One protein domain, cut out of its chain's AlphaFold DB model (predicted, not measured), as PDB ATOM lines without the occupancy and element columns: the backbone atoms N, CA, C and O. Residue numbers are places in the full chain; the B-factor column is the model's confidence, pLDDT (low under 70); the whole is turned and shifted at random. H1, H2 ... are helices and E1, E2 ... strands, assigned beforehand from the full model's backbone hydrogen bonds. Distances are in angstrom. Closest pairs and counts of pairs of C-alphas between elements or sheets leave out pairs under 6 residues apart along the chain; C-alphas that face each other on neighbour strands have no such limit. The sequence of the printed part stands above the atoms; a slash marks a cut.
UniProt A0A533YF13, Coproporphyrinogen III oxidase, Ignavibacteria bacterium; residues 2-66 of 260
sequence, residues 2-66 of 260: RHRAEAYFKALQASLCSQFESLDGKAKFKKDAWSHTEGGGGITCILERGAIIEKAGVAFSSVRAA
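This is residues 2 to 66 of the 260 residues of the protein "Coproporphyrinogen III oxidase" of Ignavibacteria bacterium (UniProt A0A533YF13). A narrow sheet of three antiparallel strands, in the order E1 - E2 - E3, has one long helix, H1, lengthwise over one face, and its other face is bare. These two layers hold a meander, each strand the antiparallel neighbour of the one before. The 65 printed residues, class mixed, run H1 E1 E2 E3. The outline is flat, 43 by 23 by 12 A, only just loose, close to compact, with radius of gyration of the C-alphas 13.3 A.

Find E1 at residues 30 to 35, 16.8 A; E2 at 40 to 48, 26.6 A; E3 at 55 to 63, 25.3 A, ending at C-alpha 63 (135.193, 186.625, 103.571). H1, residues 2 to 24, runs 32.8 A from C-alpha 2 (135.926, 192.957, 94.101).

In hairpin E1 and E2, see N 32 and O 44, 2.8 A; in hairpin E2 and E3, N 45 and O 58, 3.0 A. H1 is on the sheet, height 9.3 A, over E2 and E3, along the strands, 11 degrees to E3 on the local plane. Its closest C-alphas to E3 are Gln 13 and Val 58, 6.1 A. Every O i to N i+4 pair in H1 is within hydrogen-bond range.

The farthest C-alphas, Ala 51 and Ala 66, are 43.0 A apart. The printed part has no cut; no link is long; no printed residue is under 70.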
ATOM      1  N   ARG A   2     135.509 193.992  93.116       90.75
ATOM      2  CA  ARG A   2     135.926 192.957  94.101       90.75
ATOM      3  C   ARG A   2     137.125 192.089  93.690       90.75
ATOM      4  O   ARG A   2     138.101 192.037  94.420       90.75
ATOM      5  N   HIS A   3     137.068 191.429  92.532       93.94
ATOM      6  CA  HIS A   3     138.147 190.532  92.088       93.94
ATOM      7  C   HIS A   3     139.483 191.261  91.856       93.94
ATOM      8  O   HIS A   3     140.536 190.701  92.144       93.94
ATOM      9  N   ARG A   4     139.444 192.521  91.391       95.81
ATOM     10  CA  ARG A   4     140.637 193.372  91.242       95.81
ATOM     11  C   ARG A   4     141.217 193.748  92.605       95.81
ATOM     12  O   ARG A   4     142.422 193.626  92.788       95.81
ATOM     13  N   ALA A   5     140.368 194.140  93.558       95.81
ATOM     14  CA  ALA A   5     140.785 194.424  94.930       95.81
ATOM     15  C   ALA A   5     141.400 193.186  95.602       95.81
ATOM     16  O   ALA A   5     142.482 193.267  96.171       95.81
ATOM     17  N   GLU A   6     140.763 192.021  95.460       96.94
ATOM     18  CA  GLU A   6     141.255 190.751  96.000       96.94
ATOM     19  C   GLU A   6     142.648 190.396  95.457       96.94
ATOM     20  O   GLU A   6     143.558 190.083  96.225       96.94
ATOM     21  N   ALA A   7     142.831 190.478  94.136       97.81
ATOM     22  CA  ALA A   7     144.117 190.216  93.497       97.81
ATOM     23  C   ALA A   7     145.191 191.221  93.942       97.81
ATOM     24  O   ALA A   7     146.311 190.819  94.256       97.81
ATOM     25  N   TYR A   8     144.836 192.508  94.019       98.38
ATOM     26  CA  TYR A   8     145.737 193.560  94.477       98.38
ATOM     27  C   TYR A   8     146.214 193.327  95.913       98.38
ATOM     28  O   TYR A   8     147.417 193.291  96.145       98.38
ATOM     29  N   PHE A   9     145.307 193.119  96.873       98.50
ATOM     30  CA  PHE A   9     145.696 192.972  98.278       98.50
ATOM     31  C   PHE A   9     146.497 191.689  98.544       98.50
ATOM     32  O   PHE A   9     147.414 191.711  99.364       98.50
ATOM     33  N   LYS A  10     146.237 190.595  97.810       98.06
ATOM     34  CA  LYS A  10     147.102 189.399  97.844       98.06
ATOM     35  C   LYS A  10     148.511 189.700  97.327       98.06
ATOM     36  O   LYS A  10     149.493 189.278  97.938       98.06
ATOM     37  N   ALA A  11     148.620 190.433  96.218       98.50
ATOM     38  CA  ALA A  11     149.912 190.828  95.660       98.50
ATOM     39  C   ALA A  11     150.665 191.792  96.591       98.50
ATOM     40  O   ALA A  11     151.866 191.624  96.802       98.50
ATOM     41  N   LEU A  12     149.956 192.747  97.204       98.69
ATOM     42  CA  LEU A  12     150.513 193.659  98.197       98.69
ATOM     43  C   LEU A  12     151.050 192.885  99.406       98.69
ATOM     44  O   LEU A  12     152.208 193.072  99.764       98.69
ATOM     45  N   GLN A  13     150.270 191.960  99.982       98.69
ATOM     46  CA  GLN A  13     150.734 191.102 101.079       98.69
ATOM     47  C   GLN A  13     152.032 190.373 100.711       98.69
ATOM     48  O   GLN A  13     152.985 190.384 101.490       98.69
ATOM     49  N   ALA A  14     152.075 189.740  99.536       98.56
ATOM     50  CA  ALA A  14     153.252 189.004  99.084       98.56
ATOM     51  C   ALA A  14     154.478 189.919  98.928       98.56
ATOM     52  O   ALA A  14     155.570 189.558  99.369       98.56
ATOM     53  N   SER A  15     154.284 191.114  98.360       98.56
ATOM     54  CA  SER A  15     155.336 192.122  98.212       98.56
ATOM     55  C   SER A  15     155.867 192.604  99.565       98.56
ATOM     56  O   SER A  15     157.079 192.614  99.774       98.56
ATOM     57  N   LEU A  16     154.981 192.936 100.510       98.69
ATOM     58  CA  LEU A  16     155.365 193.374 101.855       98.69
ATOM     59  C   LEU A  16     156.135 192.284 102.607       98.69
ATOM     60  O   LEU A  16     157.181 192.571 103.184       98.69
ATOM     61  N   CYS A  17     155.671 191.030 102.544       98.75
ATOM     62  CA  CYS A  17     156.386 189.905 103.150       98.75
ATOM     63  C   CYS A  17     157.806 189.787 102.583       98.75
ATOM     64  O   CYS A  17     158.765 189.718 103.342       98.75
ATOM     65  N   SER A  18     157.952 189.823 101.254       98.62
ATOM     66  CA  SER A  18     159.263 189.733 100.600       98.62
ATOM     67  C   SER A  18     160.205 190.861 101.024       98.62
ATOM     68  O   SER A  18     161.387 190.619 101.263       98.62
ATOM     69  N   GLN A  19     159.705 192.094 101.117       98.56
ATOM     70  CA  GLN A  19     160.517 193.252 101.489       98.56
ATOM     71  C   GLN A  19     160.948 193.200 102.959       98.56
ATOM     72  O   GLN A  19     162.108 193.458 103.263       98.56
ATOM     73  N   PHE A  20     160.054 192.792 103.860       98.50
ATOM     74  CA  PHE A  20     160.374 192.607 105.275       98.50
ATOM     75  C   PHE A  20     161.357 191.455 105.517       98.50
ATOM     76  O   PHE A  20     162.271 191.607 106.320       98.50
ATOM     77  N   GLU A  21     161.249 190.342 104.789       98.56
ATOM     78  CA  GLU A  21     162.251 189.270 104.854       98.56
ATOM     79  C   GLU A  21     163.616 189.696 104.314       98.56
ATOM     80  O   GLU A  21     164.644 189.252 104.823       98.56
ATOM     81  N   SER A  22     163.628 190.514 103.257       98.25
ATOM     82  CA  SER A  22     164.864 191.053 102.692       98.25
ATOM     83  C   SER A  22     165.535 192.027 103.655       98.25
ATOM     84  O   SER A  22     166.755 191.997 103.774       98.25
ATOM     85  N   LEU A  23     164.748 192.872 104.328       97.56
ATOM     86  CA  LEU A  23     165.235 193.788 105.354       97.56
ATOM     87  C   LEU A  23     165.823 193.009 106.533       97.56
ATOM     88  O   LEU A  23     166.962 193.252 106.918       97.56
ATOM     89  N   ASP A  24     165.059 192.061 107.087       98.06
ATOM     90  CA  ASP A  24     165.464 191.305 108.273       98.06
ATOM     91  C   ASP A  24     166.694 190.424 108.018       98.06
ATOM     92  O   ASP A  24     167.571 190.313 108.873       98.06
ATOM     93  N   GLY A  25     166.765 189.779 106.849       97.56
ATOM     94  CA  GLY A  25     167.889 188.935 106.439       97.56
ATOM     95  C   GLY A  25     168.011 187.598 107.183       97.56
ATOM     96  O   GLY A  25     168.805 186.754 106.765       97.56
ATOM     97  N   LYS A  26     167.226 187.365 108.247       97.50
ATOM     98  CA  LYS A  26     167.272 186.141 109.062       97.50
ATOM     99  C   LYS A  26     165.938 185.397 109.080       97.50
ATOM    100  O   LYS A  26     165.876 184.250 108.640       97.50
ATOM    101  N   ALA A  27     164.888 186.003 109.626       97.62
ATOM    102  CA  ALA A  27     163.594 185.351 109.771       97.62
ATOM    103  C   ALA A  27     162.778 185.399 108.472       97.62
ATOM    104  O   ALA A  27     162.975 186.245 107.599       97.62
ATOM    105  N   LYS A  28     161.851 184.447 108.351       98.19
ATOM    106  CA  LYS A  28     160.951 184.277 107.209       98.19
ATOM    107  C   LYS A  28     159.506 184.236 107.682       98.19
ATOM    108  O   LYS A  28     159.238 183.787 108.797       98.19
ATOM    109  N   PHE A  29     158.577 184.677 106.838       98.62
ATOM    110  CA  PHE A  29     157.157 184.581 107.145       98.62
ATOM    111  C   PHE A  29     156.693 183.129 107.078       98.62
ATOM    112  O   PHE A  29     156.749 182.477 106.033       98.62
ATOM    113  N   LYS A  30     156.122 182.648 108.179       98.25
ATOM    114  CA  LYS A  30     155.250 181.480 108.174       98.25
ATOM    115  C   LYS A  30     153.890 181.902 107.630       98.25
ATOM    116  O   LYS A  30     153.260 182.816 108.159       98.25
ATOM    117  N   LYS A  31     153.443 181.231 106.569       98.06
ATOM    118  CA  LYS A  31     152.146 181.479 105.932       98.06
ATOM    119  C   LYS A  31     151.140 180.452 106.419       98.06
ATOM    120  O   LYS A  31     151.416 179.257 106.365       98.06
ATOM    121  N   ASP A  32     149.984 180.925 106.852       97.50
ATOM    122  CA  ASP A  32     148.877 180.091 107.291       97.50
ATOM    123  C   ASP A  32     147.610 180.448 106.510       97.50
ATOM    124  O   ASP A  32     147.045 181.533 106.670       97.50
ATOM    125  N   ALA A  33     147.208 179.552 105.612       97.12
ATOM    126  CA  ALA A  33     145.993 179.697 104.823       97.12
ATOM    127  C   ALA A  33     144.811 179.090 105.580       97.12
ATOM    128  O   ALA A  33     144.903 177.984 106.106       97.12
ATOM    129  N   TRP A  34     143.684 179.795 105.600       95.12
ATOM    130  CA  TRP A  34     142.498 179.377 106.340       95.12
ATOM    131  C   TRP A  34     141.217 179.681 105.562       95.12
ATOM    132  O   TRP A  34     141.174 180.586 104.726       95.12
ATOM    133  N   SER A  35     140.162 178.931 105.873       93.69
ATOM    134  CA  SER A  35     138.833 179.067 105.270       93.69
ATOM    135  C   SER A  35     137.819 179.526 106.313       93.69
ATOM    136  O   SER A  35     137.908 179.140 107.477       93.69
ATOM    137  N   HIS A  36     136.851 180.342 105.897       88.94
ATOM    138  CA  HIS A  36     135.732 180.759 106.745       88.94
ATOM    139  C   HIS A  36     134.541 179.809 106.558       88.94
ATOM    140  O   HIS A  36     134.269 179.392 105.432       88.94
ATOM    141  N   THR A  37     133.812 179.495 107.631       86.31
ATOM    142  CA  THR A  37     132.691 178.532 107.615       86.31
ATOM    143  C   THR A  37     131.561 178.943 106.671       86.31
ATOM    144  O   THR A  37     131.019 178.095 105.970       86.31
ATOM    145  N   GLU A  38     131.245 180.236 106.595       85.81
ATOM    146  CA  GLU A  38     130.215 180.768 105.682       85.81
ATOM    147  C   GLU A  38     130.719 181.026 104.251       85.81
ATOM    148  O   GLU A  38     129.931 181.273 103.338       85.81
ATOM    149  N   GLY A  39     132.034 180.938 104.034       90.00
ATOM    150  CA  GLY A  39     132.650 181.099 102.723       90.00
ATOM    151  C   GLY A  39     133.732 182.174 102.654       90.00
ATOM    152  O   GLY A  39     133.748 183.175 103.373       90.00
ATOM    153  N   GLY A  40     134.661 181.968 101.721       92.75
ATOM    154  CA  GLY A  40     135.884 182.759 101.635       92.75
ATOM    155  C   GLY A  40     136.951 182.264 102.611       92.75
ATOM    156  O   GLY A  40     136.967 181.094 102.992       92.75
ATOM    157  N   GLY A  41     137.868 183.146 102.990       94.19
ATOM    158  CA  GLY A  41     139.007 182.791 103.832       94.19
ATOM    159  C   GLY A  41     140.102 183.846 103.788       94.19
ATOM    160  O   GLY A  41     139.848 185.008 103.460       94.19
ATOM    161  N   GLY A  42     141.328 183.438 104.088       96.44
ATOM    162  CA  GLY A  42     142.468 184.340 104.113       96.44
ATOM    163  C   GLY A  42     143.811 183.631 104.192       96.44
ATOM    164  O   GLY A  42     143.899 182.406 104.239       96.44
ATOM    165  N   ILE A  43     144.866 184.438 104.194       98.00
ATOM    166  CA  ILE A  43     146.241 184.004 104.424       98.00
ATOM    167  C   ILE A  43     146.819 184.938 105.475       98.00
ATOM    168  O   ILE A  43     146.852 186.153 105.277       98.00
ATOM    169  N   THR A  44     147.280 184.376 106.580       98.19
ATOM    170  CA  THR A  44     147.965 185.112 107.637       98.19
ATOM    171  C   THR A  44     149.453 184.808 107.540       98.19
ATOM    172  O   THR A  44     149.854 183.650 107.622       98.19
ATOM    173  N   CYS A  45     150.276 185.834 107.337       98.56
ATOM    174  CA  CYS A  45     151.728 185.704 107.316       98.56
ATOM    175  C   CYS A  45     152.295 186.262 108.621       98.56
ATOM    176  O   CYS A  45     152.116 187.448 108.891       98.56
ATOM    177  N   ILE A  46     153.014 185.436 109.387       98.50
ATOM    178  CA  ILE A  46     153.677 185.833 110.638       98.50
ATOM    179  C   ILE A  46     155.188 185.615 110.535       98.50
ATOM    180  O   ILE A  46     155.633 184.528 110.178       98.50
ATOM    181  N   LEU A  47     155.968 186.642 110.861       98.50
ATOM    182  CA  LEU A  47     157.417 186.579 111.058       98.50
ATOM    183  C   LEU A  47     157.702 186.864 112.531       98.50
ATOM    184  O   LEU A  47     157.166 187.820 113.085       98.50
ATOM    185  N   GLU A  48     158.545 186.048 113.159       98.12
ATOM    186  CA  GLU A  48     158.912 186.173 114.573       98.12
ATOM    187  C   GLU A  48     160.408 185.919 114.766       98.12
ATOM    188  O   GLU A  48     161.015 185.138 114.030       98.12
ATOM    189  N   ARG A  49     160.987 186.537 115.804       96.75
ATOM    190  CA  ARG A  49     162.381 186.323 116.240       96.75
ATOM    191  C   ARG A  49     163.416 186.603 115.134       96.75
ATOM    192  O   ARG A  49     164.432 185.902 115.025       96.75
ATOM    193  N   GLY A  50     163.149 187.631 114.326       97.62
ATOM    194  CA  GLY A  50     164.064 188.158 113.317       97.62
ATOM    195  C   GLY A  50     165.318 188.799 113.903       97.62
ATOM    196  O   GLY A  50     165.492 188.879 115.120       97.62
ATOM    197  N   ALA A  51     166.233 189.199 113.024       97.06
ATOM    198  CA  ALA A  51     167.428 189.948 113.421       97.06
ATOM    199  C   ALA A  51     167.120 191.430 113.682       97.06
ATOM    200  O   ALA A  51     167.788 192.058 114.499       97.06
ATOM    201  N   ILE A  52     166.110 191.969 112.999       97.56
ATOM    202  CA  ILE A  52     165.650 193.359 113.112       97.56
ATOM    203  C   ILE A  52     164.188 193.377 113.553       97.56
ATOM    204  O   ILE A  52     163.788 194.157 114.413       97.56
ATOM    205  N   ILE A  53     163.376 192.508 112.953       98.06
ATOM    206  CA  ILE A  53     161.937 192.456 113.157       98.06
ATOM    207  C   ILE A  53     161.636 191.401 114.221       98.06
ATOM    208  O   ILE A  53     161.668 190.197 113.970       98.06
ATOM    209  N   GLU A  54     161.306 191.856 115.427       98.06
ATOM    210  CA  GLU A  54     160.964 190.956 116.534       98.06
ATOM    211  C   GLU A  54     159.670 190.174 116.253       98.06
ATOM    212  O   GLU A  54     159.604 188.966 116.495       98.06
ATOM    213  N   LYS A  55     158.664 190.862 115.696       98.56
ATOM    214  CA  LYS A  55     157.401 190.294 115.217       98.56
ATOM    215  C   LYS A  55     156.824 191.161 114.096       98.56
ATOM    216  O   LYS A  55     156.796 192.383 114.224       98.56
ATOM    217  N   ALA A  56     156.323 190.538 113.034       98.38
ATOM    218  CA  ALA A  56     155.512 191.190 112.010       98.38
ATOM    219  C   ALA A  56     154.361 190.284 111.571       98.38
ATOM    220  O   ALA A  56     154.534 189.077 111.397       98.38
ATOM    221  N   GLY A  57     153.194 190.888 111.355       98.25
ATOM    222  CA  GLY A  57     152.025 190.230 110.789       98.25
ATOM    223  C   GLY A  57     151.564 190.949 109.529       98.25
ATOM    224  O   GLY A  57     151.339 192.155 109.556       98.25
ATOM    225  N   VAL A  58     151.401 190.214 108.429       98.38
ATOM    226  CA  VAL A  58     150.790 190.724 107.195       98.38
ATOM    227  C   VAL A  58     149.667 189.770 106.817       98.38
ATOM    228  O   VAL A  58     149.917 188.644 106.385       98.38
ATOM    229  N   ALA A  59     148.420 190.190 107.002       97.56
ATOM    230  CA  ALA A  59     147.248 189.349 106.781       97.56
ATOM    231  C   ALA A  59     146.442 189.818 105.570       97.56
ATOM    232  O   ALA A  59     146.325 191.008 105.294       97.56
ATOM    233  N   PHE A  60     145.858 188.853 104.871       97.50
ATOM    234  CA  PHE A  60     144.901 189.062 103.801       97.50
ATOM    235  C   PHE A  60     143.652 188.239 104.110       97.50
ATOM    236  O   PHE A  60     143.756 187.062 104.459       97.50
ATOM    237  N   SER A  61     142.472 188.828 103.933       95.06
ATOM    238  CA  SER A  61     141.196 188.128 104.043       95.06
ATOM    239  C   SER A  61     140.219 188.584 102.960       95.06
ATOM    240  O   SER A  61     140.207 189.732 102.523       95.06
ATOM    241  N   SER A  62     139.391 187.648 102.507       94.94
ATOM    242  CA  SER A  62     138.243 187.887 101.639       94.94
ATOM    243  C   SER A  62     137.141 186.928 102.068       94.94
ATOM    244  O   SER A  62     137.091 185.777 101.627       94.94
ATOM    245  N   VAL A  63     136.273 187.405 102.955       91.00
ATOM    246  CA  VAL A  63     135.193 186.625 103.571       91.00
ATOM    247  C   VAL A  63     133.865 186.937 102.888       91.00
ATOM    248  O   VAL A  63     133.631 188.058 102.432       91.00
ATOM    249  N   ARG A  64     133.000 185.927 102.786       88.81
ATOM    250  CA  ARG A  64     131.615 186.065 102.334       88.81
ATOM    251  C   ARG A  64     130.718 185.490 103.420       88.81
ATOM    252  O   ARG A  64     130.888 184.342 103.804       88.81
ATOM    253  N   ALA A  65     129.811 186.319 103.903       84.56
ATOM    254  CA  ALA A  65     128.919 186.026 105.011       84.56
ATOM    255  C   ALA A  65     127.622 186.811 104.813       84.56
ATOM    256  O   ALA A  65     127.618 187.840 104.122       84.56
ATOM    257  N   ALA A  66     126.528 186.339 105.405       85.69
ATOM    258  CA  ALA A  66     125.309 187.137 105.462       85.69
ATOM    259  C   ALA A  66     125.527 188.321 106.417       85.69
ATOM    260  O   ALA A  66     126.042 188.155 107.522       85.69
TER     261      ALA A  66